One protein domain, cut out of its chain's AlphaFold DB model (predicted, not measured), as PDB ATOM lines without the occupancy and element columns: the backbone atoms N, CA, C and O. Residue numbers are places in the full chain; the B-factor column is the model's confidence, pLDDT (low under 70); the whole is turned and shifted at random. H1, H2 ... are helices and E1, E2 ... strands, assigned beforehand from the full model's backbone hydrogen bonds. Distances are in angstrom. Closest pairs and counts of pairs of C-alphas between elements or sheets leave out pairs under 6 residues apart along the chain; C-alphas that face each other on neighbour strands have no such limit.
ATOM      1  N   LEU A 521      49.085 -26.615  51.902       77.88
ATOM      2  CA  LEU A 521      48.141 -27.518  51.223       77.88
ATOM      3  C   LEU A 521      47.528 -28.549  52.180       77.88
ATOM      4  O   LEU A 521      46.510 -29.152  51.844       77.88
ATOM      5  N   LEU A 522      48.148 -28.781  53.342       83.88
ATOM      6  CA  LEU A 522      47.710 -29.768  54.325       83.88
ATOM      7  C   LEU A 522      46.970 -29.078  55.465       83.88
ATOM      8  O   LEU A 522      47.550 -28.376  56.292       83.88
ATOM      9  N   VAL A 523      45.663 -29.305  55.526       85.06
ATOM     10  CA  VAL A 523      44.819 -28.740  56.576       85.06
ATOM     11  C   VAL A 523      44.713 -29.743  57.725       85.06
ATOM     12  O   VAL A 523      44.264 -30.868  57.495       85.06
ATOM     13  N   PRO A 524      45.108 -29.374  58.959       84.19
ATOM     14  CA  PRO A 524      45.028 -30.269  60.106       84.19
ATOM     15  C   PRO A 524      43.574 -30.498  60.532       84.19
ATOM     16  O   PRO A 524      42.766 -29.560  60.614       84.19
ATOM     17  N   CYS A 525      43.272 -31.754  60.847       85.69
ATOM     18  CA  CYS A 525      41.953 -32.232  61.245       85.69
ATOM     19  C   CYS A 525      41.487 -31.650  62.594       85.69
ATOM     20  O   CYS A 525      40.290 -31.419  62.769       85.69
ATOM     21  N   ASP A 526      42.415 -31.350  63.508       77.75
ATOM     22  CA  ASP A 526      42.136 -30.856  64.872       77.75
ATOM     23  C   ASP A 526      41.625 -29.411  64.918       77.75
ATOM     24  O   ASP A 526      41.066 -28.965  65.916       77.75
ATOM     25  N   ARG A 527      41.844 -28.640  63.843       78.44
ATOM     26  CA  ARG A 527      41.424 -27.229  63.755       78.44
ATOM     27  C   ARG A 527      40.046 -27.047  63.112       78.44
ATOM     28  O   ARG A 527      39.585 -25.909  62.982       78.44
ATOM     29  N   GLN A 528      39.407 -28.136  62.680       86.50
ATOM     30  CA  GLN A 528      38.075 -28.096  62.077       86.50
ATOM     31  C   GLN A 528      36.979 -28.152  63.140       86.50
ATOM     32  O   GLN A 528      37.203 -28.634  64.247       86.50
ATOM     33  N   LEU A 529      35.797 -27.641  62.793       84.38
ATOM     34  CA  LEU A 529      34.609 -27.785  63.634       84.38
ATOM     35  C   LEU A 529      34.172 -29.251  63.668       84.38
ATOM     36  O   LEU A 529      34.430 -29.999  62.720       84.38
ATOM     37  N   GLU A 530      33.475 -29.652  64.718       84.56
ATOM     38  CA  GLU A 530      32.806 -30.949  64.734       84.56
ATOM     39  C   GLU A 530      31.503 -30.888  63.928       84.56
ATOM     40  O   GLU A 530      30.921 -29.820  63.750       84.56
ATOM     41  N   ILE A 531      30.992 -32.031  63.457       85.06
ATOM     42  CA  ILE A 531      29.678 -32.083  62.783       85.06
ATOM     43  C   ILE A 531      28.564 -31.574  63.729       85.06
ATOM     44  O   ILE A 531      27.607 -30.939  63.290       85.06
ATOM     45  N   SER A 532      28.747 -31.756  65.040       83.56
ATOM     46  CA  SER A 532      27.892 -31.246  66.118       83.56
ATOM     47  C   SER A 532      27.807 -29.709  66.197       83.56
ATOM     48  O   SER A 532      26.845 -29.197  66.770       83.56
ATOM     49  N   ASP A 533      28.747 -28.954  65.614       86.31
ATOM     50  CA  ASP A 533      28.737 -27.480  65.573       86.31
ATOM     51  C   ASP A 533      27.803 -26.902  64.489       86.31
ATOM     52  O   ASP A 533      27.585 -25.683  64.426       86.31
ATOM     53  N   PHE A 534      27.245 -27.760  63.633       87.25
ATOM     54  CA  PHE A 534      26.368 -27.377  62.532       87.25
ATOM     55  C   PHE A 534      24.889 -27.653  62.849       87.25
ATOM     56  O   PHE A 534      24.545 -28.461  63.713       87.25
ATOM     57  N   VAL A 535      24.004 -26.937  62.158       86.31
ATOM     58  CA  VAL A 535      22.557 -27.175  62.104       86.31
ATOM     59  C   VAL A 535      22.263 -27.782  60.737       86.31
ATOM     60  O   VAL A 535      22.380 -27.094  59.718       86.31
ATOM     61  N   ILE A 536      21.929 -29.069  60.725       84.88
ATOM     62  CA  ILE A 536      21.698 -29.877  59.523       84.88
ATOM     63  C   ILE A 536      20.234 -30.324  59.564       84.88
ATOM     64  O   ILE A 536      19.909 -31.327  60.193       84.88
ATOM     65  N   ASN A 537      19.375 -29.528  58.932       85.00
ATOM     66  CA  ASN A 537      17.940 -29.753  58.758       85.00
ATOM     67  C   ASN A 537      17.601 -29.464  57.280       85.00
ATOM     68  O   ASN A 537      18.315 -28.679  56.655       85.00
ATOM     69  N   ASP A 538      16.473 -29.952  56.758       80.06
ATOM     70  CA  ASP A 538      16.061 -29.743  55.350       80.06
ATOM     71  C   ASP A 538      15.965 -28.261  54.922       80.06
ATOM     72  O   ASP A 538      16.147 -27.906  53.750       80.06
ATOM     73  N   GLU A 539      15.709 -27.367  55.885       80.56
ATOM     74  CA  GLU A 539      15.698 -25.913  55.692       80.56
ATOM     75  C   GLU A 539      17.100 -25.300  55.533       80.56
ATOM     76  O   GLU A 539      17.251 -24.269  54.870       80.56
ATOM     77  N   THR A 540      18.127 -25.884  56.160       83.44
ATOM     78  CA  THR A 540      19.499 -25.351  56.168       83.44
ATOM     79  C   THR A 540      20.372 -26.014  55.116       83.44
ATOM     80  O   THR A 540      21.141 -25.315  54.445       83.44
ATOM     81  N   VAL A 541      20.240 -27.332  54.962       86.50
ATOM     82  CA  VAL A 541      20.978 -28.164  54.016       86.50
ATOM     83  C   VAL A 541      20.013 -29.154  53.371       86.50
ATOM     84  O   VAL A 541      19.391 -29.936  54.074       86.50
ATOM     85  N   SER A 542      19.920 -29.161  52.041       85.94
ATOM     86  CA  SER A 542      19.147 -30.180  51.317       85.94
ATOM     87  C   SER A 542      20.026 -30.898  50.307       85.94
ATOM     88  O   SER A 542      20.660 -30.248  49.467       85.94
ATOM     89  N   CYS A 543      20.046 -32.225  50.365       87.19
ATOM     90  CA  CYS A 543      20.814 -33.050  49.444       87.19
ATOM     91  C   CYS A 543      19.912 -33.668  48.375       87.19
ATOM     92  O   CYS A 543      18.748 -33.989  48.613       87.19
ATOM     93  N   TRP A 544      20.464 -33.845  47.180       84.50
ATOM     94  CA  TRP A 544      19.828 -34.611  46.118       84.50
ATOM     95  C   TRP A 544      20.865 -35.348  45.282       84.50
ATOM     96  O   TRP A 544      22.042 -34.984  45.214       84.50
ATOM     97  N   TRP A 545      20.410 -36.398  44.614       80.81
ATOM     98  CA  TRP A 545      21.200 -37.145  43.645       80.81
ATOM     99  C   TRP A 545      20.362 -37.409  42.394       80.81
ATOM    100  O   TRP A 545      19.134 -37.304  42.415       80.81
ATOM    101  N   TYR A 546      21.025 -37.683  41.274       76.50
ATOM    102  CA  TYR A 546      20.344 -37.961  40.014       76.50
ATOM    103  C   TYR A 546      20.162 -39.472  39.837       76.50
ATOM    104  O   TYR A 546      21.143 -40.200  39.652       76.50
ATOM    105  N   ASP A 547      18.910 -39.931  39.868       71.69
ATOM    106  CA  ASP A 547      18.564 -41.297  39.486       71.69
ATOM    107  C   ASP A 547      18.580 -41.395  37.957       71.69
ATOM    108  O   ASP A 547      17.817 -40.734  37.247       71.69
ATOM    109  N   ALA A 548      19.489 -42.219  37.442       62.66
ATOM    110  CA  ALA A 548      19.670 -42.396  36.013       62.66
ATOM    111  C   ALA A 548      18.763 -43.458  35.383       62.66
ATOM    112  O   ALA A 548      18.744 -43.544  34.161       62.66
ATOM    113  N   GLU A 549      18.064 -44.265  36.180       64.50
ATOM    114  CA  GLU A 549      17.069 -45.227  35.695       64.50
ATOM    115  C   GLU A 549      15.695 -44.563  35.612       64.50
ATOM    116  O   GLU A 549      14.954 -44.772  34.655       64.50
ATOM    117  N   LYS A 550      15.382 -43.694  36.582       62.41
ATOM    118  CA  LYS A 550      14.101 -42.975  36.650       62.41
ATOM    119  C   LYS A 550      14.151 -41.531  36.132       62.41
ATOM    120  O   LYS A 550      13.132 -40.844  36.163       62.41
ATOM    121  N   HIS A 551      15.321 -41.071  35.678       61.69
ATOM    122  CA  HIS A 551      15.564 -39.763  35.054       61.69
ATOM    123  C   HIS A 551      15.076 -38.543  35.868       61.69
ATOM    124  O   HIS A 551      14.610 -37.553  35.302       61.69
ATOM    125  N   HIS A 552      15.199 -38.582  37.198       64.94
ATOM    126  CA  HIS A 552      14.807 -37.465  38.063       64.94
ATOM    127  C   HIS A 552      15.779 -37.217  39.222       64.94
ATOM    128  O   HIS A 552      16.600 -38.061  39.585       64.94
ATOM    129  N   LYS A 553      15.681 -36.015  39.800       73.50
ATOM    130  CA  LYS A 553      16.373 -35.649  41.038       73.50
ATOM    131  C   LYS A 553      15.626 -36.300  42.202       73.50
ATOM    132  O   LYS A 553      14.458 -35.988  42.413       73.50
ATOM    133  N   LEU A 554      16.286 -37.188  42.937       77.31
ATOM    134  CA  LEU A 554      15.760 -37.750  44.180       77.31
ATOM    135  C   LEU A 554      16.302 -36.948  45.372       77.31
ATOM    136  O   LEU A 554      17.518 -36.724  45.421       77.31
ATOM    137  N   PRO A 555      15.449 -36.536  46.331       83.44
ATOM    138  CA  PRO A 555      15.919 -36.003  47.603       83.44
ATOM    139  C   PRO A 555      16.678 -37.092  48.372       83.44
ATOM    140  O   PRO A 555      16.455 -38.289  48.174       83.44
ATOM    141  N   LEU A 556      17.601 -36.669  49.227       85.81
ATOM    142  CA  LEU A 556      18.422 -37.549  50.050       85.81
ATOM    143  C   LEU A 556      18.682 -36.861  51.393       85.81
ATOM    144  O   LEU A 556      18.918 -35.652  51.411       85.81
ATOM    145  N   ASP A 557      18.675 -37.607  52.497       89.31
ATOM    146  CA  ASP A 557      19.142 -37.064  53.779       89.31
ATOM    147  C   ASP A 557      20.651 -36.752  53.715       89.31
ATOM    148  O   ASP A 557      21.402 -37.374  52.958       89.31
ATOM    149  N   PHE A 558      21.123 -35.799  54.519       88.19
ATOM    150  CA  PHE A 558      22.531 -35.410  54.556       88.19
ATOM    151  C   PHE A 558      23.458 -36.540  55.033       88.19
ATOM    152  O   PHE A 558      24.559 -36.700  54.493       88.19
ATOM    153  N   PHE A 559      23.046 -37.343  56.018       88.25
ATOM    154  CA  PHE A 559      23.868 -38.453  56.505       88.25
ATOM    155  C   PHE A 559      23.848 -39.634  55.533       88.25
ATOM    156  O   PHE A 559      24.882 -40.273  55.332       88.25
ATOM    157  N   GLU A 560      22.726 -39.870  54.849       87.62
ATOM    158  CA  GLU A 560      22.675 -40.834  53.745       87.62
ATOM    159  C   GLU A 560      23.534 -40.373  52.549       87.62
ATOM    160  O   GLU A 560      24.290 -41.166  51.984       87.62
ATOM    161  N   ALA A 561      23.508 -39.081  52.209       86.94
ATOM    162  CA  ALA A 561      24.376 -38.480  51.195       86.94
ATOM    163  C   ALA A 561      25.867 -38.651  51.529       86.94
ATOM    164  O   ALA A 561      26.660 -38.969  50.641       86.94
ATOM    165  N   TYR A 562      26.247 -38.489  52.802       88.69
ATOM    166  CA  TYR A 562      27.598 -38.781  53.279       88.69
ATOM    167  C   TYR A 562      27.955 -40.268  53.141       88.69
ATOM    168  O   TYR A 562      28.999 -40.588  52.571       88.69
ATOM    169  N   GLY A 563      27.079 -41.168  53.606       86.62
ATOM    170  CA  GLY A 563      27.273 -42.618  53.509       86.62
ATOM    171  C   GLY A 563      27.485 -43.070  52.065       86.62
ATOM    172  O   GLY A 563      28.513 -43.658  51.742       86.62
ATOM    173  N   ARG A 564      26.591 -42.679  51.148       85.31
ATOM    174  CA  ARG A 564      26.732 -42.995  49.717       85.31
ATOM    175  C   ARG A 564      27.971 -42.355  49.080       85.31
ATOM    176  O   ARG A 564      28.598 -42.974  48.225       85.31
ATOM    177  N   ALA A 565      28.368 -41.144  49.477       86.38
ATOM    178  CA  ALA A 565      29.609 -40.539  48.979       86.38
ATOM    179  C   ALA A 565      30.863 -41.311  49.420       86.38
ATOM    180  O   ALA A 565      31.810 -41.432  48.642       86.38
ATOM    181  N   ARG A 566      30.866 -41.855  50.641       83.88
ATOM    182  CA  ARG A 566      31.939 -42.705  51.170       83.88
ATOM    183  C   ARG A 566      31.954 -44.078  50.496       83.88
ATOM    184  O   ARG A 566      32.969 -44.462  49.918       83.88
ATOM    185  N   ASP A 567      30.830 -44.784  50.545       84.19
ATOM    186  CA  ASP A 567      30.746 -46.206  50.203       84.19
ATOM    187  C   ASP A 567      30.690 -46.423  48.684       84.19
ATOM    188  O   ASP A 567      31.397 -47.272  48.141       84.19
ATOM    189  N   GLU A 568      29.920 -45.596  47.968       81.75
ATOM    190  CA  GLU A 568      29.835 -45.610  46.500       81.75
ATOM    191  C   GLU A 568      30.864 -44.676  45.832       81.75
ATOM    192  O   GLU A 568      30.886 -44.539  44.606       81.75
ATOM    193  N   ARG A 569      31.722 -44.017  46.628       79.31
ATOM    194  CA  ARG A 569      32.850 -43.166  46.185       79.31
ATOM    195  C   ARG A 569      32.436 -41.995  45.287       79.31
ATOM    196  O   ARG A 569      33.207 -41.526  44.439       79.31
ATOM    197  N   ARG A 570      31.202 -41.512  45.464       83.62
ATOM    198  CA  ARG A 570      30.661 -40.354  44.742       83.62
ATOM    199  C   ARG A 570      31.261 -39.056  45.278       83.62
ATOM    200  O   ARG A 570      31.571 -38.920  46.455       83.62
ATOM    201  N   THR A 571      31.414 -38.073  44.398       85.56
ATOM    202  CA  THR A 571      31.952 -36.754  44.760       85.56
ATOM    203  C   THR A 571      30.850 -35.856  45.316       85.56
ATOM    204  O   THR A 571      29.836 -35.649  44.649       85.56
ATOM    205  N   LEU A 572      31.054 -35.291  46.508       89.31
ATOM    206  CA  LEU A 572      30.134 -34.307  47.089       89.31
ATOM    207  C   LEU A 572      30.375 -32.930  46.466       89.31
ATOM    208  O   LEU A 572      31.501 -32.430  46.498       89.31
ATOM    209  N   ILE A 573      29.323 -32.292  45.949       86.88
ATOM    210  CA  ILE A 573      29.375 -30.911  45.453       86.88
ATOM    211  C   ILE A 573      28.496 -30.016  46.331       86.88
ATOM    212  O   ILE A 573      27.271 -30.077  46.274       86.88
ATOM    213  N   PHE A 574      29.139 -29.164  47.131       87.69
ATOM    214  CA  PHE A 574      28.498 -28.172  47.993       87.69
ATOM    215  C   PHE A 574      28.262 -26.861  47.240       87.69
ATOM    216  O   PHE A 574      29.213 -26.236  46.765       87.69
ATOM    217  N   TYR A 575      27.020 -26.383  47.201       84.50
ATOM    218  CA  TYR A 575      26.638 -25.129  46.547       84.50
ATOM    219  C   TYR A 575      25.679 -24.288  47.414       84.50
ATOM    220  O   TYR A 575      25.294 -24.690  48.509       84.50
ATOM    221  N   GLY A 576      25.366 -23.066  46.973       78.38
ATOM    222  CA  GLY A 576      24.597 -22.053  47.720       78.38
ATOM    223  C   GLY A 576      25.347 -20.718  47.769       78.38
ATOM    224  O   GLY A 576      26.372 -20.581  47.108       78.38
ATOM    225  N   ASP A 577      24.920 -19.749  48.577       79.25
ATOM    226  CA  ASP A 577      25.578 -18.427  48.627       79.25
ATOM    227  C   ASP A 577      26.845 -18.395  49.499       79.25
ATOM    228  O   ASP A 577      27.094 -19.266  50.343       79.25
ATOM    229  N   SER A 578      27.672 -17.362  49.322       79.69
ATOM    230  CA  SER A 578      28.816 -17.096  50.200       79.69
ATOM    231  C   SER A 578      28.371 -16.771  51.636       79.69
ATOM    232  O   SER A 578      27.268 -16.296  51.895       79.69
ATOM    233  N   GLY A 579      29.223 -17.077  52.619       76.06
ATOM    234  CA  GLY A 579      28.947 -16.792  54.035       76.06
ATOM    235  C   GLY A 579      27.941 -17.719  54.739       76.06
ATOM    236  O   GLY A 579      27.810 -17.619  55.958       76.06
ATOM    237  N   LYS A 580      27.290 -18.653  54.027       81.38
ATOM    238  CA  LYS A 580      26.345 -19.636  54.601       81.38
ATOM    239  C   LYS A 580      26.992 -20.824  55.336       81.38
ATOM    240  O   LYS A 580      26.303 -21.541  56.047       81.38
ATOM    241  N   GLY A 581      28.311 -21.014  55.227       82.50
ATOM    242  CA  GLY A 581      29.046 -22.057  55.971       82.50
ATOM    243  C   GLY A 581      29.469 -23.296  55.170       82.50
ATOM    244  O   GLY A 581      30.035 -24.212  55.759       82.50
ATOM    245  N   LYS A 582      29.289 -23.291  53.840       87.00
ATOM    246  CA  LYS A 582      29.690 -24.365  52.906       87.00
ATOM    247  C   LYS A 582      31.114 -24.886  53.127       87.00
ATOM    248  O   LYS A 582      31.279 -26.052  53.456       87.00
ATOM    249  N   THR A 583      32.132 -24.033  52.985       87.06
ATOM    250  CA  THR A 583      33.541 -24.433  53.142       87.06
ATOM    251  C   THR A 583      33.845 -24.965  54.549       87.06
ATOM    252  O   THR A 583      34.422 -26.041  54.633       87.06
ATOM    253  N   PRO A 584      33.414 -24.328  55.663       87.00
ATOM    254  CA  PRO A 584      33.497 -24.941  56.991       87.00
ATOM    255  C   PRO A 584      32.883 -26.345  57.088       87.00
ATOM    256  O   PRO A 584      33.541 -27.237  57.613       87.00
ATOM    257  N   LEU A 585      31.668 -26.553  56.568       88.31
ATOM    258  CA  LEU A 585      30.981 -27.853  56.596       88.31
ATOM    259  C   LEU A 585      31.735 -28.904  55.764       88.31
ATOM    260  O   LEU A 585      31.982 -30.010  56.239       88.31
ATOM    261  N   ALA A 586      32.181 -28.527  54.565       89.94
ATOM    262  CA  ALA A 586      33.001 -29.359  53.692       89.94
ATOM    263  C   ALA A 586      34.351 -29.726  54.338       89.94
ATOM    264  O   ALA A 586      34.734 -30.894  54.319       89.94
ATOM    265  N   CYS A 587      35.049 -28.774  54.970       89.81
ATOM    266  CA  CYS A 587      36.288 -29.018  55.718       89.81
ATOM    267  C   CYS A 587      36.075 -29.990  56.883       89.81
ATOM    268  O   CYS A 587      36.872 -30.908  57.057       89.81
ATOM    269  N   SER A 588      35.012 -29.809  57.670       89.75
ATOM    270  CA  SER A 588      34.688 -30.689  58.798       89.75
ATOM    271  C   SER A 588      34.376 -32.114  58.347       89.75
ATOM    272  O   SER A 588      34.909 -33.062  58.914       89.75
ATOM    273  N   LEU A 589      33.588 -32.275  57.282       90.38
ATOM    274  CA  LEU A 589      33.266 -33.582  56.709       90.38
ATOM    275  C   LEU A 589      34.508 -34.264  56.103       90.38
ATOM    276  O   LEU A 589      34.760 -35.438  56.362       90.38
ATOM    277  N   THR A 590      35.348 -33.510  55.387       90.38
ATOM    278  CA  THR A 590      36.635 -33.998  54.847       90.38
ATOM    279  C   THR A 590      37.597 -34.415  55.972       90.38
ATOM    280  O   THR A 590      38.297 -35.419  55.850       90.38
ATOM    281  N   ALA A 591      37.607 -33.684  57.092       89.94
ATOM    282  CA  ALA A 591      38.408 -34.015  58.268       89.94
ATOM    283  C   ALA A 591      37.913 -35.271  58.999       89.94
ATOM    284  O   ALA A 591      38.738 -36.007  59.529       89.94
ATOM    285  N   VAL A 592      36.603 -35.549  59.018       90.06
ATOM    286  CA  VAL A 592      36.080 -36.812  59.565       90.06
ATOM    287  C   VAL A 592      36.571 -37.994  58.732       90.06
ATOM    288  O   VAL A 592      37.200 -38.881  59.301       90.06
ATOM    289  N   VAL A 593      36.432 -37.951  57.400       89.50
ATOM    290  CA  VAL A 593      36.963 -39.005  56.510       89.50
ATOM    291  C   VAL A 593      38.472 -39.201  56.700       89.50
ATOM    292  O   VAL A 593      38.948 -40.332  56.763       89.50
ATOM    293  N   ALA A 594      39.236 -38.113  56.849       89.75
ATOM    294  CA  ALA A 594      40.671 -38.193  57.118       89.75
ATOM    295  C   ALA A 594      40.978 -38.887  58.458       89.75
ATOM    296  O   ALA A 594      41.814 -39.787  58.491       89.75
ATOM    297  N   ARG A 595      40.276 -38.534  59.547       89.25
ATOM    298  CA  ARG A 595      40.435 -39.194  60.858       89.25
ATOM    299  C   ARG A 595      40.055 -40.676  60.804       89.25
ATOM    300  O   ARG A 595      40.751 -41.491  61.398       89.25
ATOM    301  N   GLU A 596      38.992 -41.032  60.081       87.19
ATOM    302  CA  GLU A 596      38.580 -42.431  59.879       87.19
ATOM    303  C   GLU A 596      39.630 -43.245  59.106       87.19
ATOM    304  O   GLU A 596      39.806 -44.429  59.381       87.19
ATOM    305  N   ALA A 597      40.373 -42.607  58.195       85.69
ATOM    306  CA  ALA A 597      41.529 -43.184  57.507       85.69
ATOM    307  C   ALA A 597      42.842 -43.136  58.328       85.69
ATOM    308  O   ALA A 597      43.896 -43.509  57.818       85.69
ATOM    309  N   GLY A 598      42.816 -42.660  59.580       85.62
ATOM    310  CA  GLY A 598      44.010 -42.528  60.425       85.62
ATOM    311  C   GLY A 598      44.956 -41.388  60.019       85.62
ATOM    312  O   GLY A 598      46.158 -41.474  60.266       85.62
ATOM    313  N   LEU A 599      44.441 -40.336  59.372       86.94
ATOM    314  CA  LEU A 599      45.208 -39.191  58.879       86.94
ATOM    315  C   LEU A 599      44.908 -37.898  59.655       86.94
ATOM    316  O   LEU A 599      43.785 -37.390  59.662       86.94
ATOM    317  N   ASP A 600      45.965 -37.275  60.179       85.75
ATOM    318  CA  ASP A 600      45.894 -36.001  60.919       85.75
ATOM    319  C   ASP A 600      45.613 -34.774  60.023       85.75
ATOM    320  O   ASP A 600      45.410 -33.661  60.514       85.75
ATOM    321  N   SER A 601      45.651 -34.940  58.694       87.12
ATOM    322  CA  SER A 601      45.446 -33.852  57.728       87.12
ATOM    323  C   SER A 601      44.904 -34.316  56.373       87.12
ATOM    324  O   SER A 601      45.205 -35.414  55.895       87.12
ATOM    325  N   PHE A 602      44.153 -33.423  55.726       89.31
ATOM    326  CA  PHE A 602      43.611 -33.582  54.373       89.31
ATOM    327  C   PHE A 602      44.180 -32.531  53.411       89.31
ATOM    328  O   PHE A 602      44.763 -31.534  53.848       89.31
ATOM    329  N   VAL A 603      44.027 -32.742  52.097       87.81
ATOM    330  CA  VAL A 603      44.509 -31.777  51.092       87.81
ATOM    331  C   VAL A 603      43.422 -30.749  50.790       87.81
ATOM    332  O   VAL A 603      42.333 -31.117  50.350       87.81
ATOM    333  N   LEU A 604      43.731 -29.463  50.973       87.69
ATOM    334  CA  LEU A 604      42.895 -28.343  50.537       87.69
ATOM    335  C   LEU A 604      43.507 -27.686  49.299       87.69
ATOM    336  O   LEU A 604      44.679 -27.309  49.288       87.69
ATOM    337  N   VAL A 605      42.697 -27.519  48.258       83.19
ATOM    338  CA  VAL A 605      43.105 -26.949  46.974       83.19
ATOM    339  C   VAL A 605      42.089 -25.893  46.550       83.19
ATOM    340  O   VAL A 605      40.995 -26.232  46.115       83.19
ATOM    341  N   SER A 606      42.461 -24.614  46.624       75.56
ATOM    342  CA  SER A 606      41.628 -23.497  46.143       75.56
ATOM    343  C   SER A 606      42.004 -22.994  44.745       75.56
ATOM    344  O   SER A 606      41.447 -22.023  44.237       75.56
ATOM    345  N   SER A 607      42.990 -23.622  44.096       69.00
ATOM    346  CA  SER A 607      43.372 -23.282  42.726       69.00
ATOM    347  C   SER A 607      43.927 -24.486  41.959       69.00
ATOM    348  O   SER A 607      44.597 -25.340  42.542       69.00
ATOM    349  N   PRO A 608      43.748 -24.556  40.630       65.12
ATOM    350  CA  PRO A 608      44.295 -25.661  39.842       65.12
ATOM    351  C   PRO A 608      45.833 -25.751  39.842       65.12
ATOM    352  O   PRO A 608      46.396 -26.820  39.610       65.12
ATOM    353  N   ASP A 609      46.539 -24.648  40.108       66.94
ATOM    354  CA  ASP A 609      48.004 -24.662  40.211       66.94
ATOM    355  C   ASP A 609      48.466 -25.252  41.569       66.94
ATOM    356  O   ASP A 609      49.474 -25.957  41.617       66.94
ATOM    357  N   MET A 610      47.672 -25.101  42.643       73.00
ATOM    358  CA  MET A 610      47.841 -25.868  43.890       73.00
ATOM    359  C   MET A 610      47.600 -27.371  43.685       73.00
ATOM    360  O   MET A 610      48.301 -28.178  44.291       73.00
ATOM    361  N   LEU A 611      46.677 -27.760  42.794       75.69
ATOM    362  CA  LEU A 611      46.445 -29.171  42.466       75.69
ATOM    363  C   LEU A 611      47.686 -29.816  41.831       75.69
ATOM    364  O   LEU A 611      48.085 -30.900  42.251       75.69
ATOM    365  N   ARG A 612      48.346 -29.137  40.875       72.81
ATOM    366  CA  ARG A 612      49.630 -29.624  40.328       72.81
ATOM    367  C   ARG A 612      50.694 -29.744  41.412       72.81
ATOM    368  O   ARG A 612      51.353 -30.772  41.492       72.81
ATOM    369  N   SER A 613      50.808 -28.743  42.286       73.62
ATOM    370  CA  SER A 613      51.761 -28.786  43.398       73.62
ATOM    371  C   SER A 613      51.499 -29.967  44.352       73.62
ATOM    372  O   SER A 613      52.442 -30.614  44.804       73.62
ATOM    373  N   ALA A 614      50.233 -30.320  44.601       76.50
ATOM    374  CA  ALA A 614      49.865 -31.500  45.383       76.50
ATOM    375  C   ALA A 614      50.258 -32.827  44.696       76.50
ATOM    376  O   ALA A 614      50.697 -33.755  45.381       76.50
ATOM    377  N   VAL A 615      50.162 -32.911  43.361       75.50
ATOM    378  CA  VAL A 615      50.646 -34.059  42.565       75.50
ATOM    379  C   VAL A 615      52.172 -34.151  42.606       75.50
ATOM    380  O   VAL A 615      52.709 -35.188  42.982       75.50
ATOM    381  N   GLU A 616      52.880 -33.064  42.287       73.62
ATOM    382  CA  GLU A 616      54.354 -32.997  42.280       73.62
ATOM    383  C   GLU A 616      54.968 -33.376  43.637       73.62
ATOM    384  O   GLU A 616      56.068 -33.930  43.711       73.62
ATOM    385  N   ARG A 617      54.240 -33.105  44.727       72.56
ATOM    386  CA  ARG A 617      54.633 -33.414  46.109       72.56
ATOM    387  C   ARG A 617      54.124 -34.774  46.610       72.56
ATOM    388  O   ARG A 617      54.370 -35.108  47.767       72.56
ATOM    389  N   ASN A 618      53.464 -35.574  45.765       73.06
ATOM    390  CA  ASN A 618      52.867 -36.877  46.103       73.06
ATOM    391  C   ASN A 618      51.937 -36.822  47.338       73.06
ATOM    392  O   ASN A 618      51.938 -37.723  48.190       73.06
ATOM    393  N   LEU A 619      51.175 -35.725  47.449       79.31
ATOM    394  CA  LEU A 619      50.189 -35.500  48.508       79.31
ATOM    395  C   LEU A 619      48.829 -36.120  48.174       79.31
ATOM    396  O   LEU A 619      48.112 -36.476  49.105       79.31
ATOM    397  N   LEU A 620      48.491 -36.271  46.887       78.00
ATOM    398  CA  LEU A 620      47.317 -37.033  46.455       78.00
ATOM    399  C   LEU A 620      47.608 -38.532  46.578       78.00
ATOM    400  O   LEU A 620      48.573 -39.028  45.996       78.00
ATOM    401  N   ARG A 621      46.781 -39.235  47.352       76.81
ATOM    402  CA  ARG A 621      46.829 -40.686  47.585       76.81
ATOM    403  C   ARG A 621      45.400 -41.193  47.741       76.81
ATOM    404  O   ARG A 621      44.527 -40.410  48.107       76.81
ATOM    405  N   ASP A 622      45.183 -42.478  47.505       76.00
ATOM    406  CA  ASP A 622      43.864 -43.114  47.608       76.00
ATOM    407  C   ASP A 622      43.190 -42.848  48.969       76.00
ATOM    408  O   ASP A 622      42.059 -42.378  49.022       76.00
ATOM    409  N   GLU A 623      43.933 -43.009  50.066       80.00
ATOM    410  CA  GLU A 623      43.441 -42.830  51.443       80.00
ATOM    411  C   GLU A 623      43.279 -41.364  51.887       80.00
ATOM    412  O   GLU A 623      42.617 -41.101  52.890       80.00
ATOM    413  N   ARG A 624      43.900 -40.389  51.199       85.00
ATOM    414  CA  ARG A 624      43.911 -38.992  51.666       85.00
ATOM    415  C   ARG A 624      42.835 -38.164  50.963       85.00
ATOM    416  O   ARG A 624      43.004 -37.877  49.779       85.00
ATOM    417  N   PRO A 625      41.804 -37.681  51.678       88.62
ATOM    418  CA  PRO A 625      40.715 -36.949  51.051       88.62
ATOM    419  C   PRO A 625      41.160 -35.580  50.509       88.62
ATOM    420  O   PRO A 625      42.065 -34.924  51.045       88.62
ATOM    421  N   LEU A 626      40.498 -35.163  49.429       88.81
ATOM    422  CA  LEU A 626      40.770 -33.948  48.664       88.81
ATOM    423  C   LEU A 626      39.553 -33.016  48.696       88.81
ATOM    424  O   LEU A 626      38.488 -33.358  48.176       88.81
ATOM    425  N   LEU A 627      39.745 -31.814  49.239       89.31
ATOM    426  CA  LEU A 627      38.775 -30.724  49.193       89.31
ATOM    427  C   LEU A 627      39.212 -29.675  48.161       89.31
ATOM    428  O   LEU A 627      40.256 -29.036  48.302       89.31
ATOM    429  N   LEU A 628      38.388 -29.494  47.132       84.88
ATOM    430  CA  LEU A 628      38.495 -28.433  46.136       84.88
ATOM    431  C   LEU A 628      37.597 -27.269  46.561       84.88
ATOM    432  O   LEU A 628      36.373 -27.379  46.495       84.88
ATOM    433  N   ASP A 629      38.196 -26.172  47.014       81.75
ATOM    434  CA  ASP A 629      37.458 -24.999  47.489       81.75
ATOM    435  C   ASP A 629      37.343 -23.939  46.387       81.75
ATOM    436  O   ASP A 629      38.316 -23.641  45.698       81.75
ATOM    437  N   GLU A 630      36.145 -23.385  46.209       70.31
ATOM    438  CA  GLU A 630      35.809 -22.392  45.182       70.31
ATOM    439  C   GLU A 630      36.200 -22.815  43.750       70.31
ATOM    440  O   GLU A 630      36.889 -22.086  43.031       70.31
ATOM    441  N   LEU A 631      35.715 -23.977  43.285       66.19
ATOM    442  CA  LEU A 631      35.904 -24.379  41.887       66.19
ATOM    443  C   LEU A 631      35.210 -23.373  40.952       66.19
ATOM    444  O   LEU A 631      33.988 -23.380  40.781       66.19
ATOM    445  N   GLN A 632      36.006 -22.497  40.334       59.19
ATOM    446  CA  GLN A 632      35.526 -21.502  39.380       59.19
ATOM    447  C   GLN A 632      35.179 -22.167  38.051       59.19
ATOM    448  O   GLN A 632      36.032 -22.308  37.171       59.19
ATOM    449  N   LEU A 633      33.909 -22.551  37.908       53.78
ATOM    450  CA  LEU A 633      33.363 -22.974  36.627       53.78
ATOM    451  C   LEU A 633      33.357 -21.792  35.652       53.78
ATOM    452  O   LEU A 633      32.754 -20.744  35.901       53.78
ATOM    453  N   ASN A 634      34.135 -21.953  34.583       49.25
ATOM    454  CA  ASN A 634      34.341 -20.962  33.538       49.25
ATOM    455  C   ASN A 634      33.662 -21.435  32.251       49.25
ATOM    456  O   ASN A 634      33.962 -22.521  31.757       49.25
ATOM    457  N   ALA A 635      32.847 -20.563  31.649       40.59
ATOM    458  CA  ALA A 635      32.113 -20.837  30.409       40.59
ATOM    459  C   ALA A 635      33.009 -21.176  29.194       40.59
ATOM    460  O   ALA A 635      32.525 -21.683  28.189       40.59
ATOM    461  N   CYS A 636      34.313 -20.891  29.264       38.09
ATOM    462  CA  CYS A 636      35.277 -21.286  28.243       38.09
ATOM    463  C   CYS A 636      35.940 -22.619  28.619       38.09
ATOM    464  O   CYS A 636      36.781 -22.653  29.523       38.09
ATOM    465  N   SER A 637      35.672 -23.670  27.839       43.59
ATOM    466  CA  SER A 637      36.357 -24.978  27.900       43.59
ATOM    467  C   SER A 637      37.892 -24.879  27.902       43.59
ATOM    468  O   SER A 637      38.575 -25.726  28.476       43.59
ATOM    469  N   VAL A 638      38.458 -23.810  27.322       43.34
ATOM    470  CA  VAL A 638      39.912 -23.597  27.206       43.34
ATOM    471  C   VAL A 638      40.373 -22.213  27.706       43.34
ATOM    472  O   VAL A 638      41.135 -21.507  27.046       43.34
ATOM    473  N   GLY A 639      39.913 -21.793  28.890       37.12
ATOM    474  CA  GLY A 639      40.398 -20.574  29.559       37.12
ATOM    475  C   GLY A 639      41.802 -20.710  30.181       37.12
ATOM    476  O   GLY A 639      42.177 -21.769  30.681       37.12
ATOM    477  N   ALA A 640      42.576 -19.616  30.237       37.53
ATOM    478  CA  ALA A 640      43.937 -19.611  30.806       37.53
ATOM    479  C   ALA A 640      44.004 -19.952  32.313       37.53
ATOM    480  O   ALA A 640      45.050 -20.389  32.797       37.53
ATOM    481  N   GLN A 641      42.899 -19.769  33.041       41.50
ATOM    482  CA  GLN A 641      42.743 -20.161  34.449       41.50
ATOM    483  C   GLN A 641      42.233 -21.604  34.620       41.50
ATOM    484  O   GLN A 641      42.348 -22.157  35.709       41.50
ATOM    485  N   GLY A 642      41.716 -22.230  33.555       47.72
ATOM    486  CA  GLY A 642      41.004 -23.504  33.633       47.72
ATOM    487  C   GLY A 642      39.691 -23.428  34.407       47.72
ATOM    488  O   GLY A 642      39.142 -22.345  34.599       47.72
ATOM    489  N   GLY A 643      39.191 -24.591  34.827       48.06
ATOM    490  CA  GLY A 643      37.944 -24.702  35.585       48.06
ATOM    491  C   GLY A 643      36.688 -24.880  34.732       48.06
ATOM    492  O   GLY A 643      35.613 -25.010  35.289       48.06
ATOM    493  N   GLY A 644      36.777 -24.946  33.400       53.88
ATOM    494  CA  GLY A 644      35.627 -25.352  32.580       53.88
ATOM    495  C   GLY A 644      35.160 -26.782  32.891       53.88
ATOM    496  O   GLY A 644      35.877 -27.551  33.537       53.88
ATOM    497  N   VAL A 645      33.988 -27.159  32.378       58.28
ATOM    498  CA  VAL A 645      33.365 -28.496  32.508       58.28
ATOM    499  C   VAL A 645      34.350 -29.649  32.301       58.28
ATOM    500  O   VAL A 645      34.357 -30.619  33.055       58.28
ATOM    501  N   ASP A 646      35.233 -29.525  31.316       57.47
ATOM    502  CA  ASP A 646      36.257 -30.518  30.999       57.47
ATOM    503  C   ASP A 646      37.237 -30.786  32.155       57.47
ATOM    504  O   ASP A 646      37.778 -31.882  32.286       57.47
ATOM    505  N   THR A 647      37.451 -29.802  33.034       62.47
ATOM    506  CA  THR A 647      38.225 -29.973  34.275       62.47
ATOM    507  C   THR A 647      37.461 -30.864  35.257       62.47
ATOM    508  O   THR A 647      38.062 -31.730  35.884       62.47
ATOM    509  N   LEU A 648      36.135 -30.714  35.347       67.12
ATOM    510  CA  LEU A 648      35.273 -31.551  36.186       67.12
ATOM    511  C   LEU A 648      35.175 -32.990  35.639       67.12
ATOM    512  O   LEU A 648      35.345 -33.937  36.406       67.12
ATOM    513  N   LYS A 649      35.019 -33.168  34.315       66.19
ATOM    514  CA  LYS A 649      35.073 -34.489  33.645       66.19
ATOM    515  C   LYS A 649      36.380 -35.232  33.954       66.19
ATOM    516  O   LYS A 649      36.359 -36.418  34.290       66.19
ATOM    517  N   HIS A 650      37.504 -34.517  33.901       66.19
ATOM    518  CA  HIS A 650      38.837 -35.047  34.200       66.19
ATOM    519  C   HIS A 650      39.012 -35.418  35.685       66.19
ATOM    520  O   HIS A 650      39.439 -36.527  35.996       66.19
ATOM    521  N   LEU A 651      38.599 -34.545  36.615       69.00
ATOM    522  CA  LEU A 651      38.637 -34.795  38.069       69.00
ATOM    523  C   LEU A 651      37.776 -35.994  38.517       69.00
ATOM    524  O   LEU A 651      38.085 -36.648  39.517       69.00
ATOM    525  N   LEU A 652      36.703 -36.288  37.779       69.00
ATOM    526  CA  LEU A 652      35.763 -37.383  38.047       69.00
ATOM    527  C   LEU A 652      36.091 -38.676  37.280       69.00
ATOM    528  O   LEU A 652      35.308 -39.631  37.318       69.00
ATOM    529  N   GLY A 653      37.237 -38.727  36.587       61.06
ATOM    530  CA  GLY A 653      37.704 -39.917  35.869       61.06
ATOM    531  C   GLY A 653      36.744 -40.385  34.771       61.06
ATOM    532  O   GLY A 653      36.573 -41.587  34.569       61.06
ATOM    533  N   LEU A 654      36.037 -39.459  34.116       58.03
ATOM    534  CA  LEU A 654      35.060 -39.786  33.068       58.03
ATOM    535  C   LEU A 654      35.688 -40.055  31.700       58.03
ATOM    536  O   LEU A 654      35.024 -40.608  30.831       58.03
ATOM    537  N   SER A 655      36.970 -39.734  31.530       49.72
ATOM    538  CA  SER A 655      37.737 -39.987  30.311       49.72
ATOM    539  C   SER A 655      38.899 -40.962  30.568       49.72
ATOM    540  O   SER A 655      40.006 -40.508  30.868       49.72
ATOM    541  N   PRO A 656      38.693 -42.287  30.438       43.22
ATOM    542  CA  PRO A 656      39.794 -43.250  30.441       43.22
ATOM    543  C   PRO A 656      40.673 -43.140  29.181       43.22
ATOM    544  O   PRO A 656      41.896 -43.129  29.294       43.22
ATOM    545  N   ASP A 657      40.056 -42.987  27.997       38.09
ATOM    546  CA  ASP A 657      40.714 -43.336  26.721       38.09
ATOM    547  C   ASP A 657      40.887 -42.203  25.692       38.09
ATOM    548  O   ASP A 657      41.565 -42.389  24.679       38.09
ATOM    549  N   LEU A 658      40.341 -41.000  25.921       39.22
ATOM    550  CA  LEU A 658      40.548 -39.862  25.011       39.22
ATOM    551  C   LEU A 658      41.643 -38.898  25.496       39.22
ATOM    552  O   LEU A 658      41.404 -37.770  25.912       39.22
ATOM    553  N   ALA A 659      42.894 -39.309  25.262       36.72
ATOM    554  CA  ALA A 659      44.034 -38.390  25.112       36.72
ATOM    555  C   ALA A 659      43.931 -37.501  23.842       36.72
ATOM    556  O   ALA A 659      44.823 -36.707  23.531       36.72
ATOM    557  N   ALA A 660      42.839 -37.636  23.083       38.47
ATOM    558  CA  ALA A 660      42.418 -36.718  22.040       38.47
ATOM    559  C   ALA A 660      41.298 -35.792  22.552       38.47
ATOM    560  O   ALA A 660      40.465 -36.177  23.360       38.47
ATOM    561  N   THR A 661      41.242 -34.581  22.000       38.31
ATOM    562  CA  THR A 661      40.059 -33.695  22.022       38.31
ATOM    563  C   THR A 661      39.735 -32.915  23.306       38.31
ATOM    564  O   THR A 661      38.993 -31.948  23.197       38.31
ATOM    565  N   ILE A 662      40.374 -33.150  24.460       43.09
ATOM    566  CA  ILE A 662      40.314 -32.189  25.586       43.09
ATOM    567  C   ILE A 662      41.685 -31.536  25.819       43.09
ATOM    568  O   ILE A 662      42.569 -32.090  26.471       43.09
ATOM    569  N   LYS A 663      41.863 -30.300  25.327       40.78
ATOM    570  CA  LYS A 663      43.033 -29.445  25.633       40.78
ATOM    571  C   LYS A 663      42.921 -28.790  27.018       40.78
ATOM    572  O   LYS A 663      43.224 -27.608  27.183       40.78
ATOM    573  N   CYS A 664      42.519 -29.556  28.028       49.50
ATOM    574  CA  CYS A 664      42.568 -29.086  29.403       49.50
ATOM    575  C   CYS A 664      44.020 -28.797  29.786       49.50
ATOM    576  O   CYS A 664      44.934 -29.593  29.545       49.50
ATOM    577  N   ARG A 665      44.219 -27.669  30.470       49.81
ATOM    578  CA  ARG A 665      45.515 -27.235  31.012       49.81
ATOM    579  C   ARG A 665      46.059 -28.201  32.095       49.81
ATOM    580  O   ARG A 665      47.140 -27.941  32.612       49.81
ATOM    581  N   TYR A 666      45.316 -29.265  32.429       56.84
ATOM    582  CA  TYR A 666      45.532 -30.202  33.543       56.84
ATOM    583  C   TYR A 666      45.427 -31.692  33.148       56.84
ATOM    584  O   TYR A 666      45.263 -32.537  34.020       56.84
ATOM    585  N   HIS A 667      45.500 -32.039  31.855       56.78
ATOM    586  CA  HIS A 667      45.472 -33.444  31.389       56.78
ATOM    587  C   HIS A 667      46.620 -34.311  31.962       56.78
ATOM    588  O   HIS A 667      46.554 -35.538  31.946       56.78
ATOM    589  N   ASP A 668      47.670 -33.657  32.461       60.66
ATOM    590  CA  ASP A 668      48.836 -34.192  33.162       60.66
ATOM    591  C   ASP A 668      48.555 -34.598  34.623       60.66
ATOM    592  O   ASP A 668      49.255 -35.445  35.177       60.66
ATOM    593  N   VAL A 669      47.518 -34.032  35.250       67.50
ATOM    594  CA  VAL A 669      47.145 -34.304  36.645       67.50
ATOM    595  C   VAL A 669      46.289 -35.562  36.725       67.50
ATOM    596  O   VAL A 669      45.161 -35.563  36.248       67.50
ATOM    597  N   LYS A 670      46.764 -36.619  37.386       66.94
ATOM    598  CA  LYS A 670      45.926 -37.780  37.721       66.94
ATOM    599  C   LYS A 670      45.531 -37.723  39.193       66.94
ATOM    600  O   LYS A 670      46.390 -37.841  40.063       66.94
ATOM    601  N   VAL A 671      44.239 -37.537  39.460       72.94
ATOM    602  CA  VAL A 671      43.665 -37.756  40.797       72.94
ATOM    603  C   VAL A 671      43.415 -39.263  40.946       72.94
ATOM    604  O   VAL A 671      42.876 -39.854  40.005       72.94
ATOM    605  N   PRO A 672      43.813 -39.906  42.059       74.00
ATOM    606  CA  PRO A 672      43.539 -41.325  42.272       74.00
ATOM    607  C   PRO A 672      42.029 -41.610  42.309       74.00
ATOM    608  O   PRO A 672      41.228 -40.754  42.692       74.00
ATOM    609  N   ALA A 673      41.624 -42.801  41.863       68.38
ATOM    610  CA  ALA A 673      40.208 -43.135  41.683       68.38
ATOM    611  C   ALA A 673      39.460 -43.292  43.018       68.38
ATOM    612  O   ALA A 673      38.279 -42.947  43.103       68.38
ATOM    613  N   GLU A 674      40.175 -43.770  44.036       74.88
ATOM    614  CA  GLU A 674      39.673 -44.078  45.376       74.88
ATOM    615  C   GLU A 674      39.569 -42.838  46.273       74.88
ATOM    616  O   GLU A 674      38.899 -42.873  47.303       74.88
ATOM    617  N   THR A 675      40.221 -41.734  45.890       81.31
ATOM    618  CA  THR A 675      40.282 -40.521  46.705       81.31
ATOM    619  C   THR A 675      38.886 -39.945  46.937       81.31
ATOM    620  O   THR A 675      38.186 -39.544  45.998       81.31
ATOM    621  N   PHE A 676      38.507 -39.833  48.211       85.81
ATOM    622  CA  PHE A 676      37.299 -39.124  48.618       85.81
ATOM    623  C   PHE A 676      37.407 -37.643  48.230       85.81
ATOM    624  O   PHE A 676      38.373 -36.958  48.582       85.81
ATOM    625  N   ARG A 677      36.425 -37.160  47.463       87.62
ATOM    626  CA  ARG A 677      36.441 -35.846  46.807       87.62
ATOM    627  C   ARG A 677      35.264 -35.003  47.265       87.62
ATOM    628  O   ARG A 677      34.109 -35.416  47.160       87.62
ATOM    629  N   VAL A 678      35.573 -33.781  47.680       88.94
ATOM    630  CA  VAL A 678      34.589 -32.744  47.986       88.94
ATOM    631  C   VAL A 678      34.911 -31.504  47.161       88.94
ATOM    632  O   VAL A 678      36.070 -31.114  47.049       88.94
ATOM    633  N   ILE A 679      33.892 -30.888  46.569       86.31
ATOM    634  CA  ILE A 679      34.006 -29.675  45.757       86.31
ATOM    635  C   ILE A 679      33.060 -28.622  46.334       86.31
ATOM    636  O   ILE A 679      31.886 -28.914  46.549       86.31
ATOM    637  N   THR A 680      33.530 -27.395  46.561       85.88
ATOM    638  CA  THR A 680      32.660 -26.254  46.881       85.88
ATOM    639  C   THR A 680      32.517 -25.337  45.666       85.88
ATOM    640  O   THR A 680      33.474 -25.051  44.942       85.88
ATOM    641  N   VAL A 681      31.291 -24.876  45.424       78.75
ATOM    642  CA  VAL A 681      30.927 -23.987  44.315       78.75
ATOM    643  C   VAL A 681      30.232 -22.752  44.883       78.75
ATOM    644  O   VAL A 681      29.422 -22.838  45.813       78.75
ATOM    645  N   GLN A 682      30.575 -21.568  44.368       70.38
ATOM    646  CA  GLN A 682      30.073 -20.301  44.908       70.38
ATOM    647  C   GLN A 682      28.701 -19.888  44.360       70.38
ATOM    648  O   GLN A 682      27.984 -19.185  45.062       70.38
ATOM    649  N   ASP A 683      28.350 -20.296  43.140       61.75
ATOM    650  CA  ASP A 683      27.227 -19.727  42.390       61.75
ATOM    651  C   ASP A 683      26.546 -20.803  41.522       61.75
ATOM    652  O   ASP A 683      27.134 -21.298  40.554       61.75
ATOM    653  N   LEU A 684      25.308 -21.177  41.876       56.25
ATOM    654  CA  LEU A 684      24.529 -22.167  41.123       56.25
ATOM    655  C   LEU A 684      24.180 -21.648  39.722       56.25
ATOM    656  O   LEU A 684      24.179 -22.430  38.780       56.25
ATOM    657  N   LEU A 685      23.978 -20.337  39.530       52.47
ATOM    658  CA  LEU A 685      23.657 -19.786  38.207       52.47
ATOM    659  C   LEU A 685      24.790 -19.979  37.193       52.47
ATOM    660  O   LEU A 685      24.555 -19.797  36.001       52.47
ATOM    661  N   LYS A 686      26.002 -20.331  37.638       54.53
ATOM    662  CA  LYS A 686      27.081 -20.808  36.765       54.53
ATOM    663  C   LYS A 686      27.043 -22.322  36.618       54.53
ATOM    664  O   LYS A 686      27.060 -22.788  35.492       54.53
ATOM    665  N   LEU A 687      26.914 -23.076  37.714       55.50
ATOM    666  CA  LEU A 687      26.846 -24.542  37.674       55.50
ATOM    667  C   LEU A 687      25.685 -25.058  36.804       55.50
ATOM    668  O   LEU A 687      25.934 -25.873  35.924       55.50
ATOM    669  N   ASP A 688      24.462 -24.555  36.989       52.38
ATOM    670  CA  ASP A 688      23.292 -24.943  36.187       52.38
ATOM    671  C   ASP A 688      23.400 -24.434  34.746       52.38
ATOM    672  O   ASP A 688      23.202 -25.214  33.821       52.38
ATOM    673  N   LYS A 689      23.805 -23.176  34.503       52.28
ATOM    674  CA  LYS A 689      23.993 -22.692  33.117       52.28
ATOM    675  C   LYS A 689      25.107 -23.431  32.392       52.28
ATOM    676  O   LYS A 689      25.011 -23.600  31.183       52.28
ATOM    677  N   ASP A 690      26.149 -23.857  33.096       52.00
ATOM    678  CA  ASP A 690      27.232 -24.628  32.504       52.00
ATOM    679  C   ASP A 690      26.815 -26.098  32.316       52.00
ATOM    680  O   ASP A 690      27.098 -26.625  31.247       52.00
ATOM    681  N   LEU A 691      26.038 -26.719  33.221       56.69
ATOM    682  CA  LEU A 691      25.351 -28.018  33.020       56.69
ATOM    683  C   LEU A 691      24.394 -27.990  31.810       56.69
ATOM    684  O   LEU A 691      24.450 -28.864  30.948       56.69
ATOM    685  N   GLU A 692      23.566 -26.953  31.688       50.19
ATOM    686  CA  GLU A 692      22.697 -26.712  30.530       50.19
ATOM    687  C   GLU A 692      23.470 -26.328  29.253       50.19
ATOM    688  O   GLU A 692      22.907 -26.368  28.153       50.19
ATOM    689  N   ARG A 693      24.735 -25.900  29.365       47.16
ATOM    690  CA  ARG A 693      25.638 -25.701  28.220       47.16
ATOM    691  C   ARG A 693      26.344 -26.985  27.826       47.16
ATOM    692  O   ARG A 693      26.499 -27.186  26.630       47.16
ATOM    693  N   MET A 694      26.656 -27.904  28.747       47.16
ATOM    694  CA  MET A 694      27.127 -29.257  28.381       47.16
ATOM    695  C   MET A 694      26.145 -29.923  27.406       47.16
ATOM    696  O   MET A 694      26.543 -30.493  26.396       47.16
ATOM    697  N   ALA A 695      24.846 -29.741  27.657       43.75
ATOM    698  CA  ALA A 695      23.758 -30.198  26.797       43.75
ATOM    699  C   ALA A 695      23.660 -29.505  25.417       43.75
ATOM    700  O   ALA A 695      22.975 -30.009  24.519       43.75
ATOM    701  N   ARG A 696      24.297 -28.340  25.242       40.03
ATOM    702  CA  ARG A 696      24.232 -27.504  24.029       40.03
ATOM    703  C   ARG A 696      25.532 -27.502  23.221       40.03
ATOM    704  O   ARG A 696      25.457 -27.564  21.997       40.03
ATOM    705  N   ASP A 697      26.696 -27.511  23.866       39.03
ATOM    706  CA  ASP A 697      28.011 -27.300  23.236       39.03
ATOM    707  C   ASP A 697      28.500 -28.471  22.357       39.03
ATOM    708  O   ASP A 697      29.526 -28.352  21.689       39.03
ATOM    709  N   ASP A 717      15.288 -36.174  27.975       39.28
ATOM    710  CA  ASP A 717      16.274 -37.109  27.419       39.28
ATOM    711  C   ASP A 717      17.097 -36.493  26.263       39.28
ATOM    712  O   ASP A 717      18.197 -36.944  25.949       39.28
ATOM    713  N   LYS A 718      16.603 -35.387  25.680       44.16
ATOM    714  CA  LYS A 718      17.338 -34.507  24.750       44.16
ATOM    715  C   LYS A 718      18.068 -33.351  25.460       44.16
ATOM    716  O   LYS A 718      18.728 -32.556  24.782       44.16
ATOM    717  N   LEU A 719      17.927 -33.228  26.784       42.47
ATOM    718  CA  LEU A 719      18.380 -32.082  27.582       42.47
ATOM    719  C   LEU A 719      19.682 -32.326  28.359       42.47
ATOM    720  O   LEU A 719      20.238 -31.367  28.879       42.47
ATOM    721  N   TYR A 720      20.183 -33.564  28.419       47.59
ATOM    722  CA  TYR A 720      21.502 -33.895  28.969       47.59
ATOM    723  C   TYR A 720      22.178 -34.986  28.129       47.59
ATOM    724  O   TYR A 720      21.591 -36.031  27.848       47.59
ATOM    725  N   ASP A 721      23.430 -34.757  27.735       57.28
ATOM    726  CA  ASP A 721      24.216 -35.713  26.953       57.28
ATOM    727  C   ASP A 721      24.673 -36.925  27.797       57.28
ATOM    728  O   ASP A 721      24.390 -37.049  28.996       57.28
ATOM    729  N   ALA A 722      25.344 -37.889  27.158       58.66
ATOM    730  CA  ALA A 722      25.864 -39.068  27.855       58.66
ATOM    731  C   ALA A 722      26.890 -38.687  28.942       58.66
ATOM    732  O   ALA A 722      26.846 -39.243  30.041       58.66
ATOM    733  N   ASP A 723      27.741 -37.694  28.670       56.94
ATOM    734  CA  ASP A 723      28.765 -37.226  29.604       56.94
ATOM    735  C   ASP A 723      28.161 -36.515  30.820       56.94
ATOM    736  O   ASP A 723      28.593 -36.772  31.941       56.94
ATOM    737  N   THR A 724      27.147 -35.662  30.644       61.53
ATOM    738  CA  THR A 724      26.481 -34.974  31.763       61.53
ATOM    739  C   THR A 724      25.686 -35.950  32.613       61.53
ATOM    740  O   THR A 724      25.728 -35.873  33.839       61.53
ATOM    741  N   ARG A 725      25.041 -36.950  32.002       64.19
ATOM    742  CA  ARG A 725      24.438 -38.052  32.765       64.19
ATOM    743  C   ARG A 725      25.496 -38.847  33.531       64.19
ATOM    744  O   ARG A 725      25.252 -39.230  34.669       64.19
ATOM    745  N   ALA A 726      26.682 -39.063  32.966       66.44
ATOM    746  CA  ALA A 726      27.775 -39.749  33.651       66.44
ATOM    747  C   ALA A 726      28.444 -38.893  34.758       66.44
ATOM    748  O   ALA A 726      28.842 -39.450  35.782       66.44
ATOM    749  N   LEU A 727      28.488 -37.561  34.607       69.19
ATOM    750  CA  LEU A 727      28.819 -36.594  35.666       69.19
ATOM    751  C   LEU A 727      27.814 -36.690  36.820       69.19
ATOM    752  O   LEU A 727      28.200 -36.979  37.950       69.19
ATOM    753  N   LEU A 728      26.523 -36.527  36.525       70.50
ATOM    754  CA  LEU A 728      25.447 -36.543  37.518       70.50
ATOM    755  C   LEU A 728      25.329 -37.896  38.243       70.50
ATOM    756  O   LEU A 728      25.080 -37.916  39.443       70.50
ATOM    757  N   LYS A 729      25.607 -39.025  37.572       73.88
ATOM    758  CA  LYS A 729      25.724 -40.343  38.231       73.88
ATOM    759  C   LYS A 729      26.856 -40.400  39.270       73.88
ATOM    760  O   LYS A 729      26.744 -41.156  40.229       73.88
ATOM    761  N   ARG A 730      27.950 -39.649  39.104       75.88
ATOM    762  CA  ARG A 730      29.141 -39.713  39.980       75.88
ATOM    763  C   ARG A 730      29.178 -38.643  41.067       75.88
ATOM    764  O   ARG A 730      30.097 -38.654  41.890       75.88
ATOM    765  N   CYS A 731      28.200 -37.745  41.097       80.56
ATOM    766  CA  CYS A 731      28.142 -36.653  42.057       80.56
ATOM    767  C   CYS A 731      26.868 -36.703  42.903       80.56
ATOM    768  O   CYS A 731      25.798 -37.058  42.416       80.56
ATOM    769  N   ILE A 732      26.990 -36.293  44.163       86.19
ATOM    770  CA  ILE A 732      25.855 -35.994  45.041       86.19
ATOM    771  C   ILE A 732      25.886 -34.489  45.314       86.19
ATOM    772  O   ILE A 732      26.951 -33.903  45.530       86.19
ATOM    773  N   MET A 733      24.720 -33.861  45.251       85.06
ATOM    774  CA  MET A 733      24.554 -32.413  45.259       85.06
ATOM    775  C   MET A 733      24.065 -31.978  46.637       85.06
ATOM    776  O   MET A 733      23.079 -32.511  47.141       85.06
ATOM    777  N   VAL A 734      24.763 -31.026  47.256       87.69
ATOM    778  CA  VAL A 734      24.485 -30.552  48.617       87.69
ATOM    779  C   VAL A 734      24.244 -29.046  48.592       87.69
ATOM    780  O   VAL A 734      25.175 -28.248  48.464       87.69
ATOM    781  N   GLU A 735      22.984 -28.650  48.729       85.25
ATOM    782  CA  GLU A 735      22.594 -27.248  48.815       85.25
ATOM    783  C   GLU A 735      22.725 -26.743  50.243       85.25
ATOM    784  O   GLU A 735      22.141 -27.326  51.148       85.25
ATOM    785  N   VAL A 736      23.410 -25.622  50.451       85.94
ATOM    786  CA  VAL A 736      23.408 -24.914  51.736       85.94
ATOM    787  C   VAL A 736      22.543 -23.662  51.597       85.94
ATOM    788  O   VAL A 736      22.993 -22.606  51.135       85.94
ATOM    789  N   LYS A 737      21.270 -23.806  51.980       83.38
ATOM    790  CA  LYS A 737      20.205 -22.798  51.852       83.38
ATOM    791  C   LYS A 737      20.314 -21.688  52.884       83.38
ATOM    792  O   LYS A 737      20.082 -20.528  52.548       83.38
ATOM    793  N   GLN A 738      20.710 -22.011  54.112       83.88
ATOM    794  CA  GLN A 738      20.832 -21.053  55.218       83.88
ATOM    795  C   GLN A 738      22.200 -21.153  55.910       83.88
ATOM    796  O   GLN A 738      23.060 -21.929  55.508       83.88
ATOM    797  N   SER A 739      22.433 -20.333  56.941       84.62
ATOM    798  CA  SER A 739      23.661 -20.380  57.745       84.62
ATOM    799  C   SER A 739      23.734 -21.684  58.546       84.62
ATOM    800  O   SER A 739      23.189 -21.749  59.645       84.62
ATOM    801  N   CYS A 740      24.441 -22.697  58.043       83.94
ATOM    802  CA  CYS A 740      24.532 -24.008  58.696       83.94
ATOM    803  C   CYS A 740      25.410 -24.022  59.961       83.94
ATOM    804  O   CYS A 740      25.354 -24.974  60.725       83.94
TER     805      CYS A 740
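What this domain is: This is residues 521 to 697 and 717 to 740 of the 770 residues of the protein "Hypothetical protein" of Symbiodinium sp. KB8 (UniProt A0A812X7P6). A strongly twisted sheet of eight strands runs through the middle of this domain, with H1 and H2 on one face, where the sheet curls round H2, and on the other face H3 over E5 and H6 beside the strands, over none of them. H4 lies off the sheet, near H5 and H6, between two long loops. The printed part has 201 residues, with eight named strands and six named helices in the order E1 E2 E3 H1 E4 H2 E5 H3 E6 H4 E7 H5 H6 E8; the mixed sheet runs E1 E5 E6 E7 E4 E8 E2 E3. The class is mixed, helices and strands, with 100 residues, under half, in named elements. The whole is compact, with a radius of gyration of the C-alphas of 16.2 A and spans of 44 by 40 by 29 A.

How they stand to each other: From edge to edge the sheet holds E1, residues 522 to 524, E5, residues 601 to 605, E6, residues 626 to 628, E7, residues 677 to 680, E4, residues 571 to 576, E8, residues 731 to 736, E2, residues 541 to 547, and E3, residues 552 to 556. E1 is antiparallel to E5, with N 523 and O 602 2.9 A apart, within hydrogen-bond range. E5 and E6 are parallel, with N 605 and O 627 at 2.9 A; so are E6 and E7, with N 628 and O 678 at 2.8 A, E7 and E4, with N 574 and O 679 at 2.8 A, and E4 and E8, with N 573 and O 732 at 2.9 A. E2 is antiparallel to E8, with N 544 and O 733 at 2.9 A. E2 and E3 form a hairpin, with N 554 and O 545 at 2.9 A. H1, residues 558 to 567, is on the sheet at a height of 8.3 A and runs along the strands, at 26 degrees to E8 on the local plane. H2, residues 582 to 596, is on the same face, its closest C-alphas to E5 being those of Ala 594 and Phe 602, 6.1 A apart. On the opposite face H3, residues 608 to 616, is over E5 at a height of 9.2 A; with H1 and H2 this gives three layers, helices on both faces of a sheet. H6, residues 722 to 730, is on the same face as H3 but over none of the strands. H5, residues 684 to 694, only grazes the sheet, with its residues 684 to 687. H4, residues 645 to 651, is close to H6 but not clearly touching it, the closest C-alphas, those of Lys 649 and Leu 727, being 6.9 A apart. E5, H3, E6 and E6, H4, E7 are strand-helix-strand units, two parallel neighbour strands with a helix between, both with right-handed crossovers. Every O i to N i+4 pair is within hydrogen-bond range in H1, H2, H3, H4 and H6; in H5 6 of 7 are.

Where its parts are: E1 begins with C-alpha 522 at (47.710, -29.768, 54.325). E2 is 19.7 A long from first to last C-alpha, H1 14.2 A, E4 16.7 A, H2 21.3 A, H5 14.8 A and E8 15.9 A. H2 begins with C-alpha 582 at (29.690, -24.365, 52.906). E8 ends with C-alpha 736 at (23.408, -24.914, 51.736).

The domain as a whole: The C-alphas of Asp 526 and Lys 718 are the two farthest apart, 47.3 A. Residues 698 to 716 are not printed, and C-alphas 697 and 717 stand 15.9 A apart across this cut. The links E1 to E2, E6 to H4 and H4 to E7 are long. Mean pLDDT of the printed part is 72.1; 75 residues are under 70, among them 631 to 670, 683 to 697 and 717 to 727.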